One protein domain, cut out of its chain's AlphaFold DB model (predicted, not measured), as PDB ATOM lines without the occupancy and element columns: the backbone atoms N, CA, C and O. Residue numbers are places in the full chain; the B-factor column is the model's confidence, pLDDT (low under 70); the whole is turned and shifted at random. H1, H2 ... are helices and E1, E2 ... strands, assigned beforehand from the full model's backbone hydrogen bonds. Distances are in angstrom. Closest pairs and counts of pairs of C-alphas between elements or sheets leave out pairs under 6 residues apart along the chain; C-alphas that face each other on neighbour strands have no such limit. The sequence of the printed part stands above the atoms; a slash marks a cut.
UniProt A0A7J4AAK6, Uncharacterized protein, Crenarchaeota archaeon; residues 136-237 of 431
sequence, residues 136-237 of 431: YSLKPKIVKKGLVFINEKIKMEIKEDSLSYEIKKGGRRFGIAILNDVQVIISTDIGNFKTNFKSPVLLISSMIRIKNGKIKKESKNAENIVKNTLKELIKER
ATOM      1  N   TYR A 136     -29.273  34.696 -22.761       77.00
ATOM      2  CA  TYR A 136     -29.434  33.381 -22.151       77.00
ATOM      3  C   TYR A 136     -30.913  32.987 -22.159       77.00
ATOM      4  O   TYR A 136     -31.768  33.743 -21.696       77.00
ATOM      5  N   SER A 137     -31.211  31.790 -22.658       81.19
ATOM      6  CA  SER A 137     -32.514  31.149 -22.492       81.19
ATOM      7  C   SER A 137     -32.447  30.214 -21.291       81.19
ATOM      8  O   SER A 137     -31.571  29.351 -21.216       81.19
ATOM      9  N   LEU A 138     -33.379  30.394 -20.362       85.88
ATOM     10  CA  LEU A 138     -33.501  29.597 -19.150       85.88
ATOM     11  C   LEU A 138     -34.772  28.759 -19.256       85.88
ATOM     12  O   LEU A 138     -35.857  29.300 -19.443       85.88
ATOM     13  N   LYS A 139     -34.646  27.430 -19.176       86.25
ATOM     14  CA  LYS A 139     -35.799  26.517 -19.211       86.25
ATOM     15  C   LYS A 139     -35.951  25.806 -17.867       86.25
ATOM     16  O   LYS A 139     -35.047  25.042 -17.519       86.25
ATOM     17  N   PRO A 140     -37.057  26.009 -17.129       87.19
ATOM     18  CA  PRO A 140     -37.229  25.418 -15.809       87.19
ATOM     19  C   PRO A 140     -37.354  23.893 -15.888       87.19
ATOM     20  O   PRO A 140     -38.010  23.333 -16.775       87.19
ATOM     21  N   LYS A 141     -36.720  23.215 -14.933       88.50
ATOM     22  CA  LYS A 141     -36.726  21.767 -14.753       88.50
ATOM     23  C   LYS A 141     -36.647  21.379 -13.273       88.50
ATOM     24  O   LYS A 141     -36.189  22.162 -12.457       88.50
ATOM     25  N   ILE A 142     -37.054  20.155 -12.942       87.25
ATOM     26  CA  ILE A 142     -36.821  19.540 -11.624       87.25
ATOM     27  C   ILE A 142     -35.562  18.695 -11.696       87.25
ATOM     28  O   ILE A 142     -35.443  17.827 -12.571       87.25
ATOM     29  N   VAL A 143     -34.665  18.911 -10.743       86.50
ATOM     30  CA  VAL A 143     -33.591  17.976 -10.432       86.50
ATOM     31  C   VAL A 143     -33.981  17.202  -9.180       86.50
ATOM     32  O   VAL A 143     -34.308  17.797  -8.157       86.50
ATOM     33  N   LYS A 144     -33.993  15.871  -9.284       86.69
ATOM     34  CA  LYS A 144     -34.325  14.996  -8.153       86.69
ATOM     35  C   LYS A 144     -33.152  14.894  -7.184       86.69
ATOM     36  O   LYS A 144     -32.000  14.872  -7.627       86.69
ATOM     37  N   LYS A 145     -33.463  14.731  -5.899       90.38
ATOM     38  CA  LYS A 145     -32.492  14.431  -4.849       90.38
ATOM     39  C   LYS A 145     -31.665  13.195  -5.189       90.38
ATOM     40  O   LYS A 145     -32.154  12.235  -5.794       90.38
ATOM     41  N   GLY A 146     -30.415  13.207  -4.750       88.69
ATOM     42  CA  GLY A 146     -29.489  12.097  -4.905       88.69
ATOM     43  C   GLY A 146     -28.105  12.525  -5.368       88.69
ATOM     44  O   GLY A 146     -27.771  13.708  -5.441       88.69
ATOM     45  N   LEU A 147     -27.300  11.516  -5.693       87.00
ATOM     46  CA  LEU A 147     -25.923  11.698  -6.134       87.00
ATOM     47  C   LEU A 147     -25.857  11.903  -7.653       87.00
ATOM     48  O   LEU A 147     -26.508  11.196  -8.433       87.00
ATOM     49  N   VAL A 148     -25.056  12.877  -8.068       85.81
ATOM     50  CA  VAL A 148     -24.659  13.158  -9.448       85.81
ATOM     51  C   VAL A 148     -23.176  12.831  -9.562       85.81
ATOM     52  O   VAL A 148     -22.349  13.443  -8.890       85.81
ATOM     53  N   PHE A 149     -22.813  11.892 -10.426       84.75
ATOM     54  CA  PHE A 149     -21.409  11.605 -10.708       84.75
ATOM     55  C   PHE A 149     -20.955  12.493 -11.867       84.75
ATOM     56  O   PHE A 149     -21.452  12.351 -12.986       84.75
ATOM     57  N   ILE A 150     -20.040  13.427 -11.595       82.62
ATOM     58  CA  ILE A 150     -19.427  14.263 -12.636       82.62
ATOM     59  C   ILE A 150     -18.275  13.497 -13.291       82.62
ATOM     60  O   ILE A 150     -18.132  13.472 -14.509       82.62
ATOM     61  N   ASN A 151     -17.441  12.857 -12.483       80.38
ATOM     62  CA  ASN A 151     -16.415  11.931 -12.939       80.38
ATOM     63  C   ASN A 151     -16.116  10.929 -11.811       80.38
ATOM     64  O   ASN A 151     -16.814  10.900 -10.797       80.38
ATOM     65  N   GLU A 152     -15.089  10.100 -11.986       80.94
ATOM     66  CA  GLU A 152     -14.677   9.106 -10.985       80.94
ATOM     67  C   GLU A 152     -14.305   9.737  -9.633       80.94
ATOM     68  O   GLU A 152     -14.545   9.136  -8.588       80.94
ATOM     69  N   LYS A 153     -13.768  10.964  -9.652       84.00
ATOM     70  CA  LYS A 153     -13.252  11.665  -8.470       84.00
ATOM     71  C   LYS A 153     -14.210  12.707  -7.895       84.00
ATOM     72  O   LYS A 153     -13.974  13.179  -6.797       84.00
ATOM     73  N   ILE A 154     -15.272  13.098  -8.593       86.88
ATOM     74  CA  ILE A 154     -16.143  14.208  -8.189       86.88
ATOM     75  C   ILE A 154     -17.599  13.780  -8.251       86.88
ATOM     76  O   ILE A 154     -18.136  13.421  -9.306       86.88
ATOM     77  N   LYS A 155     -18.250  13.898  -7.096       91.25
ATOM     78  CA  LYS A 155     -19.665  13.611  -6.891       91.25
ATOM     79  C   LYS A 155     -20.334  14.866  -6.347       91.25
ATOM     80  O   LYS A 155     -19.765  15.552  -5.507       91.25
ATOM     81  N   MET A 156     -21.537  15.162  -6.811       91.62
ATOM     82  CA  MET A 156     -22.396  16.168  -6.194       91.62
ATOM     83  C   MET A 156     -23.560  15.477  -5.511       91.62
ATOM     84  O   MET A 156     -24.176  14.585  -6.089       91.62
ATOM     85  N   GLU A 157     -23.877  15.903  -4.305       92.88
ATOM     86  CA  GLU A 157     -25.018  15.449  -3.539       92.88
ATOM     87  C   GLU A 157     -26.049  16.568  -3.452       92.88
ATOM     88  O   GLU A 157     -25.781  17.668  -2.963       92.88
ATOM     89  N   ILE A 158     -27.242  16.263  -3.955       91.00
ATOM     90  CA  ILE A 158     -28.405  17.136  -3.895       91.00
ATOM     91  C   ILE A 158     -29.328  16.551  -2.831       91.00
ATOM     92  O   ILE A 158     -29.893  15.472  -3.025       91.00
ATOM     93  N   LYS A 159     -29.448  17.243  -1.695       88.38
ATOM     94  CA  LYS A 159     -30.163  16.732  -0.512       88.38
ATOM     95  C   LYS A 159     -31.674  16.629  -0.730       88.38
ATOM     96  O   LYS A 159     -32.308  15.686  -0.260       88.38
ATOM     97  N   GLU A 160     -32.235  17.560  -1.493       88.25
ATOM     98  CA  GLU A 160     -33.675  17.695  -1.714       88.25
ATOM     99  C   GLU A 160     -33.989  17.966  -3.183       88.25
ATOM    100  O   GLU A 160     -33.154  18.497  -3.917       88.25
ATOM    101  N   ASP A 161     -35.197  17.611  -3.620       86.88
ATOM    102  CA  ASP A 161     -35.651  17.934  -4.970       86.88
ATOM    103  C   ASP A 161     -35.597  19.455  -5.173       86.88
ATOM    104  O   ASP A 161     -36.106  20.230  -4.364       86.88
ATOM    105  N   SER A 162     -34.963  19.887  -6.261       86.56
ATOM    106  CA  SER A 162     -34.671  21.298  -6.500       86.56
ATOM    107  C   SER A 162     -35.248  21.765  -7.827       86.56
ATOM    108  O   SER A 162     -35.173  21.076  -8.853       86.56
ATOM    109  N   LEU A 163     -35.786  22.986  -7.821       89.44
ATOM    110  CA  LEU A 163     -36.027  23.725  -9.051       89.44
ATOM    111  C   LEU A 163     -34.674  24.067  -9.680       89.44
ATOM    112  O   LEU A 163     -33.749  24.541  -9.030       89.44
ATOM    113  N   SER A 164     -34.545  23.818 -10.968       89.31
ATOM    114  CA  SER A 164     -33.330  24.068 -11.726       89.31
ATOM    115  C   SER A 164     -33.666  24.696 -13.070       89.31
ATOM    116  O   SER A 164     -34.780  24.563 -13.568       89.31
ATOM    117  N   TYR A 165     -32.704  25.361 -13.692       89.81
ATOM    118  CA  TYR A 165     -32.857  25.938 -15.022       89.81
ATOM    119  C   TYR A 165     -31.811  25.356 -15.962       89.81
ATOM    120  O   TYR A 165     -30.616  25.467 -15.713       89.81
ATOM    121  N   GLU A 166     -32.248  24.748 -17.066       89.00
ATOM    122  CA  GLU A 166     -31.350  24.436 -18.179       89.00
ATOM    123  C   GLU A 166     -30.992  25.748 -18.878       89.00
ATOM    124  O   GLU A 166     -31.871  26.464 -19.365       89.00
ATOM    125  N   ILE A 167     -29.699  26.050 -18.912       88.00
ATOM    126  CA  ILE A 167     -29.146  27.281 -19.460       88.00
ATOM    127  C   ILE A 167     -28.726  27.008 -20.899       88.00
ATOM    128  O   ILE A 167     -27.944  26.093 -21.181       88.00
ATOM    129  N   LYS A 168     -29.236  27.821 -21.821       81.56
ATOM    130  CA  LYS A 168     -28.817  27.828 -23.220       81.56
ATOM    131  C   LYS A 168     -28.321  29.209 -23.619       81.56
ATOM    132  O   LYS A 168     -28.939  30.208 -23.262       81.56
ATOM    133  N   LYS A 169     -27.256  29.253 -24.413       75.12
ATOM    134  CA  LYS A 169     -26.714  30.473 -25.021       75.12
ATOM    135  C   LYS A 169     -26.659  30.272 -26.533       75.12
ATOM    136  O   LYS A 169     -26.140  29.254 -26.984       75.12
ATOM    137  N   GLY A 170     -27.282  31.157 -27.315       67.06
ATOM    138  CA  GLY A 170     -27.323  31.024 -28.784       67.06
ATOM    139  C   GLY A 170     -27.851  29.661 -29.274       67.06
ATOM    140  O   GLY A 170     -27.314  29.058 -30.203       67.06
ATOM    141  N   GLY A 171     -28.833  29.093 -28.563       64.19
ATOM    142  CA  GLY A 171     -29.393  27.763 -28.841       64.19
ATOM    143  C   GLY A 171     -28.511  26.570 -28.435       64.19
ATOM    144  O   GLY A 171     -29.028  25.453 -28.349       64.19
ATOM    145  N   ARG A 172     -27.225  26.779 -28.119       68.56
ATOM    146  CA  ARG A 172     -26.334  25.747 -27.569       68.56
ATOM    147  C   ARG A 172     -26.591  25.558 -26.079       68.56
ATOM    148  O   ARG A 172     -26.953  26.496 -25.368       68.56
ATOM    149  N   ARG A 173     -26.437  24.322 -25.604       75.62
ATOM    150  CA  ARG A 173     -26.504  24.024 -24.169       75.62
ATOM    151  C   ARG A 173     -25.258  24.559 -23.492       75.62
ATOM    152  O   ARG A 173     -24.154  24.281 -23.940       75.62
ATOM    153  N   PHE A 174     -25.477  25.299 -22.419       79.44
ATOM    154  CA  PHE A 174     -24.421  25.963 -21.676       79.44
ATOM    155  C   PHE A 174     -24.201  25.299 -20.313       79.44
ATOM    156  O   PHE A 174     -23.071  25.074 -19.895       79.44
ATOM    157  N   GLY A 175     -25.288  24.934 -19.634       88.25
ATOM    158  CA  GLY A 175     -25.214  24.303 -18.325       88.25
ATOM    159  C   GLY A 175     -26.568  24.197 -17.643       88.25
ATOM    160  O   GLY A 175     -27.619  24.263 -18.285       88.25
ATOM    161  N   ILE A 176     -26.534  24.043 -16.327       91.69
ATOM    162  CA  ILE A 176     -27.695  23.980 -15.445       91.69
ATOM    163  C   ILE A 176     -27.462  24.933 -14.274       91.69
ATOM    164  O   ILE A 176     -26.362  24.976 -13.741       91.69
ATOM    165  N   ALA A 177     -28.489  25.658 -13.844       92.62
ATOM    166  CA  ALA A 177     -28.524  26.294 -12.530       92.62
ATOM    167  C   ALA A 177     -29.402  25.464 -11.592       92.62
ATOM    168  O   ALA A 177     -30.520  25.131 -11.974       92.62
ATOM    169  N   ILE A 178     -28.924  25.148 -10.395       92.69
ATOM    170  CA  ILE A 178     -29.661  24.442  -9.341       92.69
ATOM    171  C   ILE A 178     -29.962  25.456  -8.236       92.69
ATOM    172  O   ILE A 178     -29.071  26.203  -7.841       92.69
ATOM    173  N   LEU A 179     -31.208  25.521  -7.759       91.12
ATOM    174  CA  LEU A 179     -31.647  26.536  -6.789       91.12
ATOM    175  C   LEU A 179     -31.626  26.071  -5.333       91.12
ATOM    176  O   LEU A 179     -32.149  26.769  -4.465       91.12
ATOM    177  N   ASN A 180     -30.984  24.943  -5.056       91.31
ATOM    178  CA  ASN A 180     -30.708  24.476  -3.705       91.31
ATOM    179  C   ASN A 180     -29.199  24.400  -3.498       91.31
ATOM    180  O   ASN A 180     -28.429  24.352  -4.462       91.31
ATOM    181  N   ASP A 181     -28.805  24.342  -2.234       92.31
ATOM    182  CA  ASP A 181     -27.430  24.062  -1.858       92.31
ATOM    183  C   ASP A 181     -27.023  22.667  -2.345       92.31
ATOM    184  O   ASP A 181     -27.803  21.706  -2.308       92.31
ATOM    185  N   VAL A 182     -25.783  22.558  -2.806       93.25
ATOM    186  CA  VAL A 182     -25.218  21.317  -3.337       93.25
ATOM    187  C   VAL A 182     -23.939  21.011  -2.586       93.25
ATOM    188  O   VAL A 182     -23.047  21.850  -2.496       93.25
ATOM    189  N   GLN A 183     -23.814  19.792  -2.073       94.06
ATOM    190  CA  GLN A 183     -22.560  19.347  -1.482       94.06
ATOM    191  C   GLN A 183     -21.707  18.688  -2.561       94.06
ATOM    192  O   GLN A 183     -22.142  17.744  -3.216       94.06
ATOM    193  N   VAL A 184     -20.487  19.173  -2.767       92.69
ATOM    194  CA  VAL A 184     -19.536  18.584  -3.711       92.69
ATOM    195  C   VAL A 184     -18.499  17.785  -2.934       92.69
ATOM    196  O   VAL A 184     -17.899  18.278  -1.982       92.69
ATOM    197  N   ILE A 185     -18.308  16.536  -3.345       91.50
ATOM    198  CA  ILE A 185     -17.380  15.575  -2.760       91.50
ATOM    199  C   ILE A 185     -16.294  15.292  -3.795       91.50
ATOM    200  O   ILE A 185     -16.586  14.773  -4.875       91.50
ATOM    201  N   ILE A 186     -15.052  15.627  -3.456       90.00
ATOM    202  CA  ILE A 186     -13.857  15.405  -4.269       90.00
ATOM    203  C   ILE A 186     -13.046  14.279  -3.621       90.00
ATOM    204  O   ILE A 186     -12.450  14.458  -2.563       90.00
ATOM    205  N   SER A 187     -13.026  13.111  -4.248       86.12
ATOM    206  CA  SER A 187     -12.200  11.972  -3.859       86.12
ATOM    207  C   SER A 187     -10.766  12.165  -4.349       86.12
ATOM    208  O   SER A 187     -10.509  12.238  -5.554       86.12
ATOM    209  N   THR A 188      -9.838  12.240  -3.402       81.50
ATOM    210  CA  THR A 188      -8.388  12.322  -3.619       81.50
ATOM    211  C   THR A 188      -7.698  11.129  -2.969       81.50
ATOM    212  O   THR A 188      -8.317  10.417  -2.178       81.50
ATOM    213  N   ASP A 189      -6.419  10.917  -3.272       76.62
ATOM    214  CA  ASP A 189      -5.664   9.766  -2.750       76.62
ATOM    215  C   ASP A 189      -5.447   9.845  -1.226       76.62
ATOM    216  O   ASP A 189      -5.188   8.840  -0.575       76.62
ATOM    217  N   ILE A 190      -5.621  11.039  -0.654       75.25
ATOM    218  CA  ILE A 190      -5.464  11.342   0.774       75.25
ATOM    219  C   ILE A 190      -6.810  11.331   1.518       75.25
ATOM    220  O   ILE A 190      -6.848  11.408   2.740       75.25
ATOM    221  N   GLY A 191      -7.932  11.255   0.792       78.50
ATOM    222  CA  GLY A 191      -9.271  11.278   1.375       78.50
ATOM    223  C   GLY A 191     -10.302  12.046   0.551       78.50
ATOM    224  O   GLY A 191     -10.044  12.541  -0.550       78.50
ATOM    225  N   ASN A 192     -11.515  12.138   1.096       84.56
ATOM    226  CA  ASN A 192     -12.628  12.843   0.466       84.56
ATOM    227  C   ASN A 192     -12.724  14.274   0.999       84.56
ATOM    228  O   ASN A 192     -13.031  14.481   2.168       84.56
ATOM    229  N   PHE A 193     -12.557  15.253   0.119       83.75
ATOM    230  CA  PHE A 193     -12.783  16.655   0.430       83.75
ATOM    231  C   PHE A 193     -14.248  17.020   0.164       83.75
ATOM    232  O   PHE A 193     -14.746  16.825  -0.949       83.75
ATOM    233  N   LYS A 194     -14.956  17.531   1.175       88.75
ATOM    234  CA  LYS A 194     -16.369  17.926   1.070       88.75
ATOM    235  C   LYS A 194     -16.498  19.440   1.181       88.75
ATOM    236  O   LYS A 194     -15.976  20.031   2.115       88.75
ATOM    237  N   THR A 195     -17.245  20.047   0.269       89.06
ATOM    238  CA  THR A 195     -17.532  21.490   0.275       89.06
ATOM    239  C   THR A 195     -18.995  21.745  -0.070       89.06
ATOM    240  O   THR A 195     -19.591  21.012  -0.862       89.06
ATOM    241  N   ASN A 196     -19.595  22.752   0.562       92.12
ATOM    242  CA  ASN A 196     -21.006  23.084   0.389       92.12
ATOM    243  C   ASN A 196     -21.125  24.331  -0.491       92.12
ATOM    244  O   ASN A 196     -20.718  25.426  -0.106       92.12
ATOM    245  N   PHE A 197     -21.721  24.169  -1.666       93.00
ATOM    246  CA  PHE A 197     -22.014  25.253  -2.593       93.00
ATOM    247  C   PHE A 197     -23.383  25.829  -2.256       93.00
ATOM    248  O   PHE A 197     -24.377  25.099  -2.275       93.00
ATOM    249  N   LYS A 198     -23.435  27.132  -1.971       92.31
ATOM    250  CA  LYS A 198     -24.686  27.829  -1.663       92.31
ATOM    251  C   LYS A 198     -25.524  28.035  -2.924       92.31
ATOM    252  O   LYS A 198     -24.995  28.223  -4.019       92.31
ATOM    253  N   SER A 199     -26.840  28.016  -2.798       90.06
ATOM    254  CA  SER A 199     -27.735  28.344  -3.903       90.06
ATOM    255  C   SER A 199     -27.555  29.800  -4.377       90.06
ATOM    256  O   SER A 199     -27.384  30.692  -3.540       90.06
ATOM    257  N   PRO A 200     -27.651  30.082  -5.691       92.69
ATOM    258  CA  PRO A 200     -27.793  29.128  -6.794       92.69
ATOM    259  C   PRO A 200     -26.449  28.524  -7.229       92.69
ATOM    260  O   PRO A 200     -25.447  29.223  -7.374       92.69
ATOM    261  N   VAL A 201     -26.446  27.224  -7.532       92.69
ATOM    262  CA  VAL A 201     -25.262  26.499  -8.013       92.69
ATOM    263  C   VAL A 201     -25.317  26.355  -9.531       92.69
ATOM    264  O   VAL A 201     -26.190  25.684 -10.082       92.69
ATOM    265  N   LEU A 202     -24.376  26.983 -10.227       92.25
ATOM    266  CA  LEU A 202     -24.201  26.886 -11.672       92.25
ATOM    267  C   LEU A 202     -23.271  25.722 -12.015       92.25
ATOM    268  O   LEU A 202     -22.111  25.695 -11.627       92.25
ATOM    269  N   LEU A 203     -23.774  24.785 -12.804       91.12
ATOM    270  CA  LEU A 203     -23.052  23.644 -13.341       91.12
ATOM    271  C   LEU A 203     -22.918  23.815 -14.859       91.12
ATOM    272  O   LEU A 203     -23.854  23.565 -15.619       91.12
ATOM    273  N   ILE A 204     -21.757  24.281 -15.301       88.12
ATOM    274  CA  ILE A 204     -21.482  24.738 -16.662       88.12
ATOM    275  C   ILE A 204     -20.658  23.687 -17.401       88.12
ATOM    276  O   ILE A 204     -19.541  23.346 -17.009       88.12
ATOM    277  N   SER A 205     -21.250  23.157 -18.468       83.12
ATOM    278  CA  SER A 205     -20.634  22.249 -19.434       83.12
ATOM    279  C   SER A 205     -21.641  21.952 -20.546       83.12
ATOM    280  O   SER A 205     -22.830  21.743 -20.285       83.12
ATOM    281  N   SER A 206     -21.165  21.829 -21.785       73.50
ATOM    282  CA  SER A 206     -21.991  21.466 -22.946       73.50
ATOM    283  C   SER A 206     -22.583  20.044 -22.869       73.50
ATOM    284  O   SER A 206     -23.547  19.724 -23.573       73.50
ATOM    285  N   MET A 207     -22.059  19.186 -21.986       75.62
ATOM    286  CA  MET A 207     -22.458  17.772 -21.862       75.62
ATOM    287  C   MET A 207     -23.568  17.500 -20.876       75.62
ATOM    288  O   MET A 207     -24.183  16.430 -20.915       75.62
ATOM    289  N   ILE A 208     -23.785  18.420 -19.950       81.19
ATOM    290  CA  ILE A 208     -24.607  18.154 -18.786       81.19
ATOM    291  C   ILE A 208     -26.072  18.330 -19.178       81.19
ATOM    292  O   ILE A 208     -26.473  19.326 -19.784       81.19
ATOM    293  N   ARG A 209     -26.894  17.325 -18.864       80.31
ATOM    294  CA  ARG A 209     -28.325  17.319 -19.178       80.31
ATOM    295  C   ARG A 209     -29.146  16.822 -18.005       80.31
ATOM    296  O   ARG A 209     -28.802  15.832 -17.376       80.31
ATOM    297  N   ILE A 210     -30.308  17.434 -17.807       79.62
ATOM    298  CA  ILE A 210     -31.356  16.909 -16.926       79.62
ATOM    299  C   ILE A 210     -32.259  15.986 -17.754       79.62
ATOM    300  O   ILE A 210     -32.970  16.462 -18.654       79.62
ATOM    301  N   LYS A 211     -32.238  14.681 -17.456       75.38
ATOM    302  CA  LYS A 211     -33.239  13.704 -17.917       75.38
ATOM    303  C   LYS A 211     -34.560  13.963 -17.192       75.38
ATOM    304  O   LYS A 211     -34.540  14.195 -15.998       75.38
ATOM    305  N   ASN A 212     -35.686  13.902 -17.907       62.66
ATOM    306  CA  ASN A 212     -37.057  13.869 -17.368       62.66
ATOM    307  C   ASN A 212     -37.296  14.720 -16.101       62.66
ATOM    308  O   ASN A 212     -37.064  14.283 -14.979       62.66
ATOM    309  N   GLY A 213     -37.807  15.933 -16.296       62.88
ATOM    310  CA  GLY A 213     -38.110  16.854 -15.198       62.88
ATOM    311  C   GLY A 213     -38.716  18.153 -15.707       62.88
ATOM    312  O   GLY A 213     -38.273  19.216 -15.309       62.88
ATOM    313  N   LYS A 214     -39.638  18.098 -16.674       68.00
ATOM    314  CA  LYS A 214     -40.259  19.314 -17.220       68.00
ATOM    315  C   LYS A 214     -41.237  19.888 -16.195       68.00
ATOM    316  O   LYS A 214     -42.082  19.153 -15.698       68.00
ATOM    317  N   ILE A 215     -41.170  21.193 -15.955       75.69
ATOM    318  CA  ILE A 215     -42.204  21.932 -15.222       75.69
ATOM    319  C   ILE A 215     -42.778  22.976 -16.169       75.69
ATOM    320  O   ILE A 215     -42.046  23.563 -16.961       75.69
ATOM    321  N   LYS A 216     -44.087  23.212 -16.083       56.62
ATOM    322  CA  LYS A 216     -44.747  24.326 -16.778       56.62
ATOM    323  C   LYS A 216     -44.639  25.660 -16.025       56.62
ATOM    324  O   LYS A 216     -44.931  26.694 -16.604       56.62
ATOM    325  N   LYS A 217     -44.272  25.642 -14.738       61.06
ATOM    326  CA  LYS A 217     -44.339  26.810 -13.856       61.06
ATOM    327  C   LYS A 217     -42.994  27.532 -13.831       61.06
ATOM    328  O   LYS A 217     -42.021  27.024 -13.277       61.06
ATOM    329  N   GLU A 218     -42.960  28.706 -14.442       62.81
ATOM    330  CA  GLU A 218     -41.845  29.648 -14.373       62.81
ATOM    331  C   GLU A 218     -41.998  30.522 -13.123       62.81
ATOM    332  O   GLU A 218     -43.017  31.185 -12.937       62.81
ATOM    333  N   SER A 219     -40.990  30.531 -12.247       75.25
ATOM    334  CA  SER A 219     -40.886  31.539 -11.189       75.25
ATOM    335  C   SER A 219     -39.996  32.677 -11.690       75.25
ATOM    336  O   SER A 219     -38.786  32.501 -11.832       75.25
ATOM    337  N   LYS A 220     -40.583  33.850 -11.965       77.50
ATOM    338  CA  LYS A 220     -39.836  35.028 -12.454       77.50
ATOM    339  C   LYS A 220     -38.722  35.458 -11.490       77.50
ATOM    340  O   LYS A 220     -37.646  35.848 -11.934       77.50
ATOM    341  N   ASN A 221     -38.944  35.336 -10.179       83.50
ATOM    342  CA  ASN A 221     -37.930  35.660  -9.170       83.50
ATOM    343  C   ASN A 221     -36.736  34.703  -9.240       83.50
ATOM    344  O   ASN A 221     -35.590  35.145  -9.253       83.50
ATOM    345  N   ALA A 222     -37.002  33.401  -9.350       82.88
ATOM    346  CA  ALA A 222     -35.966  32.383  -9.463       82.88
ATOM    347  C   ALA A 222     -35.129  32.553 -10.744       82.88
ATOM    348  O   ALA A 222     -33.905  32.450 -10.717       82.88
ATOM    349  N   GLU A 223     -35.780  32.890 -11.858       84.94
ATOM    350  CA  GLU A 223     -35.101  33.180 -13.121       84.94
ATOM    351  C   GLU A 223     -34.176  34.405 -13.015       84.94
ATOM    352  O   GLU A 223     -33.045  34.376 -13.505       84.94
ATOM    353  N   ASN A 224     -34.621  35.472 -12.343       86.19
ATOM    354  CA  ASN A 224     -33.815  36.676 -12.136       86.19
ATOM    355  C   ASN A 224     -32.572  36.408 -11.275       86.19
ATOM    356  O   ASN A 224     -31.497  36.911 -11.598       86.19
ATOM    357  N   ILE A 225     -32.689  35.571 -10.238       86.62
ATOM    358  CA  ILE A 225     -31.555  35.144  -9.402       86.62
ATOM    359  C   ILE A 225     -30.498  34.421 -10.253       86.62
ATOM    360  O   ILE A 225     -29.312  34.761 -10.204       86.62
ATOM    361  N   VAL A 226     -30.923  33.486 -11.113       86.44
ATOM    362  CA  VAL A 226     -30.016  32.779 -12.036       86.44
ATOM    363  C   VAL A 226     -29.366  33.747 -13.027       86.44
ATOM    364  O   VAL A 226     -28.160  33.670 -13.255       86.44
ATOM    365  N   LYS A 227     -30.129  34.690 -13.599       86.62
ATOM    366  CA  LYS A 227     -29.588  35.709 -14.517       86.62
ATOM    367  C   LYS A 227     -28.544  36.599 -13.846       86.62
ATOM    368  O   LYS A 227     -27.539  36.911 -14.479       86.62
ATOM    369  N   ASN A 228     -28.766  37.009 -12.600       86.12
ATOM    370  CA  ASN A 228     -27.814  37.836 -11.859       86.12
ATOM    371  C   ASN A 228     -26.528  37.064 -11.552       86.12
ATOM    372  O   ASN A 228     -25.447  37.567 -11.842       86.12
ATOM    373  N   THR A 229     -26.646  35.809 -11.115       84.88
ATOM    374  CA  THR A 229     -25.487  34.934 -10.864       84.88
ATOM    375  C   THR A 229     -24.679  34.694 -12.141       84.88
ATOM    376  O   THR A 229     -23.453  34.756 -12.135       84.88
ATOM    377  N   LEU A 230     -25.354  34.482 -13.279       84.38
ATOM    378  CA  LEU A 230     -24.692  34.397 -14.584       84.38
ATOM    379  C   LEU A 230     -23.968  35.699 -14.945       84.38
ATOM    380  O   LEU A 230     -22.858  35.647 -15.461       84.38
ATOM    381  N   LYS A 231     -24.565  36.867 -14.676       83.25
ATOM    382  CA  LYS A 231     -23.914  38.163 -14.924       83.25
ATOM    383  C   LYS A 231     -22.668  38.358 -14.064       83.25
ATOM    384  O   LYS A 231     -21.683  38.873 -14.580       83.25
ATOM    385  N   GLU A 232     -22.700  37.977 -12.791       82.19
ATOM    386  CA  GLU A 232     -21.534  38.036 -11.896       82.19
ATOM    387  C   GLU A 232     -20.400  37.159 -12.416       82.19
ATOM    388  O   GLU A 232     -19.294  37.639 -12.651       82.19
ATOM    389  N   LEU A 233     -20.720  35.908 -12.730       77.62
ATOM    390  CA  LEU A 233     -19.797  34.947 -13.313       77.62
ATOM    391  C   LEU A 233     -19.160  35.459 -14.628       77.62
ATOM    392  O   LEU A 233     -17.968  35.255 -14.857       77.62
ATOM    393  N   ILE A 234     -19.925  36.157 -15.479       74.69
ATOM    394  CA  ILE A 234     -19.414  36.796 -16.707       74.69
ATOM    395  C   ILE A 234     -18.510  37.994 -16.385       74.69
ATOM    396  O   ILE A 234     -17.463  38.150 -17.013       74.69
ATOM    397  N   LYS A 235     -18.888  38.836 -15.411       72.06
ATOM    398  CA  LYS A 235     -18.099  40.009 -14.986       72.06
ATOM    399  C   LYS A 235     -16.723  39.627 -14.449       72.06
ATOM    400  O   LYS A 235     -15.775  40.376 -14.654       72.06
ATOM    401  N   GLU A 236     -16.587  38.463 -13.820       65.25
ATOM    402  CA  GLU A 236     -15.306  37.950 -13.312       65.25
ATOM    403  C   GLU A 236     -14.297  37.527 -14.415       65.25
ATOM    404  O   GLU A 236     -13.312  36.850 -14.125       65.25
ATOM    405  N   ARG A 237     -14.508  37.914 -15.684       57.16
ATOM    406  CA  ARG A 237     -13.662  37.610 -16.862       57.16
ATOM    407  C   ARG A 237     -13.488  36.126 -17.205       57.16
ATOM    408  O   ARG A 237     -12.765  35.786 -18.132       57.16
TER     409      ARG A 237
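This is residues 136 to 237 of the 431 residues of an uncharacterized protein of Crenarchaeota archaeon (UniProt A0A7J4AAK6). What shape is this? Two four-stranded sheets are joined end to end by four tight links, E1 to E2, E3 to E4, E5 to E6 and E7 to E8; H1 covers one face of the sheet E1 E4 E5 E8, giving two layers, and the short E9 passes over its other face. The sheet E2 E3 E6 E7 reaches away to one side, with hairpin E6 and E7 at its far edge. What are the counts and size? The printed part has 102 residues with nine named strands, E1 to E9, followed by one named helix, H1; the sheets' orders are E1 E4 E5 E8 and E2 E3 E6 E7, both antiparallel, and the class is mixed. It is compact, with a radius of gyration of the C-alphas of 13.9 A and spans of 43 by 32 by 23 A.

How is the first sheet paired? E1, residues 136 to 143, bends by 54 degrees at residue 140 and is antiparallel to E4, residues 162 to 169, with N 139 and O 166 2.9 A apart. E4 forms a hairpin with E5, residues 172 to 178 (N 165 and O 177, 2.8 A), and E5 is antiparallel to edge strand E8, residues 201 to 204 (N 176 and O 203, 2.8 A). And the second? E2, residues 146 to 149, and E3, residues 154 to 158, are a hairpin (N 148 and O 156, 2.8 A); E3 is antiparallel to E6, residues 182 to 188 (N 155 and O 185, 2.9 A), which forms a hairpin with E7, residues 191 to 197 (N 184 and O 195, 2.8 A). What lies on the first sheet's faces? H1, residues 220 to 237, is on it at a height over the sheet of 7.8 A, slantwise to E4 at 54 degrees on the local plane; its closest C-alphas to E5 are Val 226 and Ala 177, 6.7 A, and 13 of its 14 O i to N i+4 pairs are within hydrogen-bond range. E9, residues 208 to 210, pairs with no named strand; its closest C-alphas to E5 are Ile 208 and Gly 175, 6.2 A.

Where are the anchors? C-alpha 136 of E1 is at (-29.434, 33.381, -22.151) and C-alpha 237 of H1 at (-13.662, 37.610, -16.862). How long are the elements? From first to last C-alpha, E1 is 19.8 A, E2 10.0 A, E3 13.3 A, E4 22.1 A, E5 18.6 A, E6 19.1 A, E7 19.3 A, E8 9.6 A, E9 7.1 A and H1 26.7 A.

How far does it reach? The two C-alphas farthest apart, Ile 190 and Lys 216, are 44.9 A apart. Is it continuous and confident? The printed part has no cut and no long link; E9 to H1, with 9 residues, is short. Mean pLDDT of the printed part is 83.1, with residues 170 to 172, 212 to 214, 216 to 218 and 236 to 237 under 70.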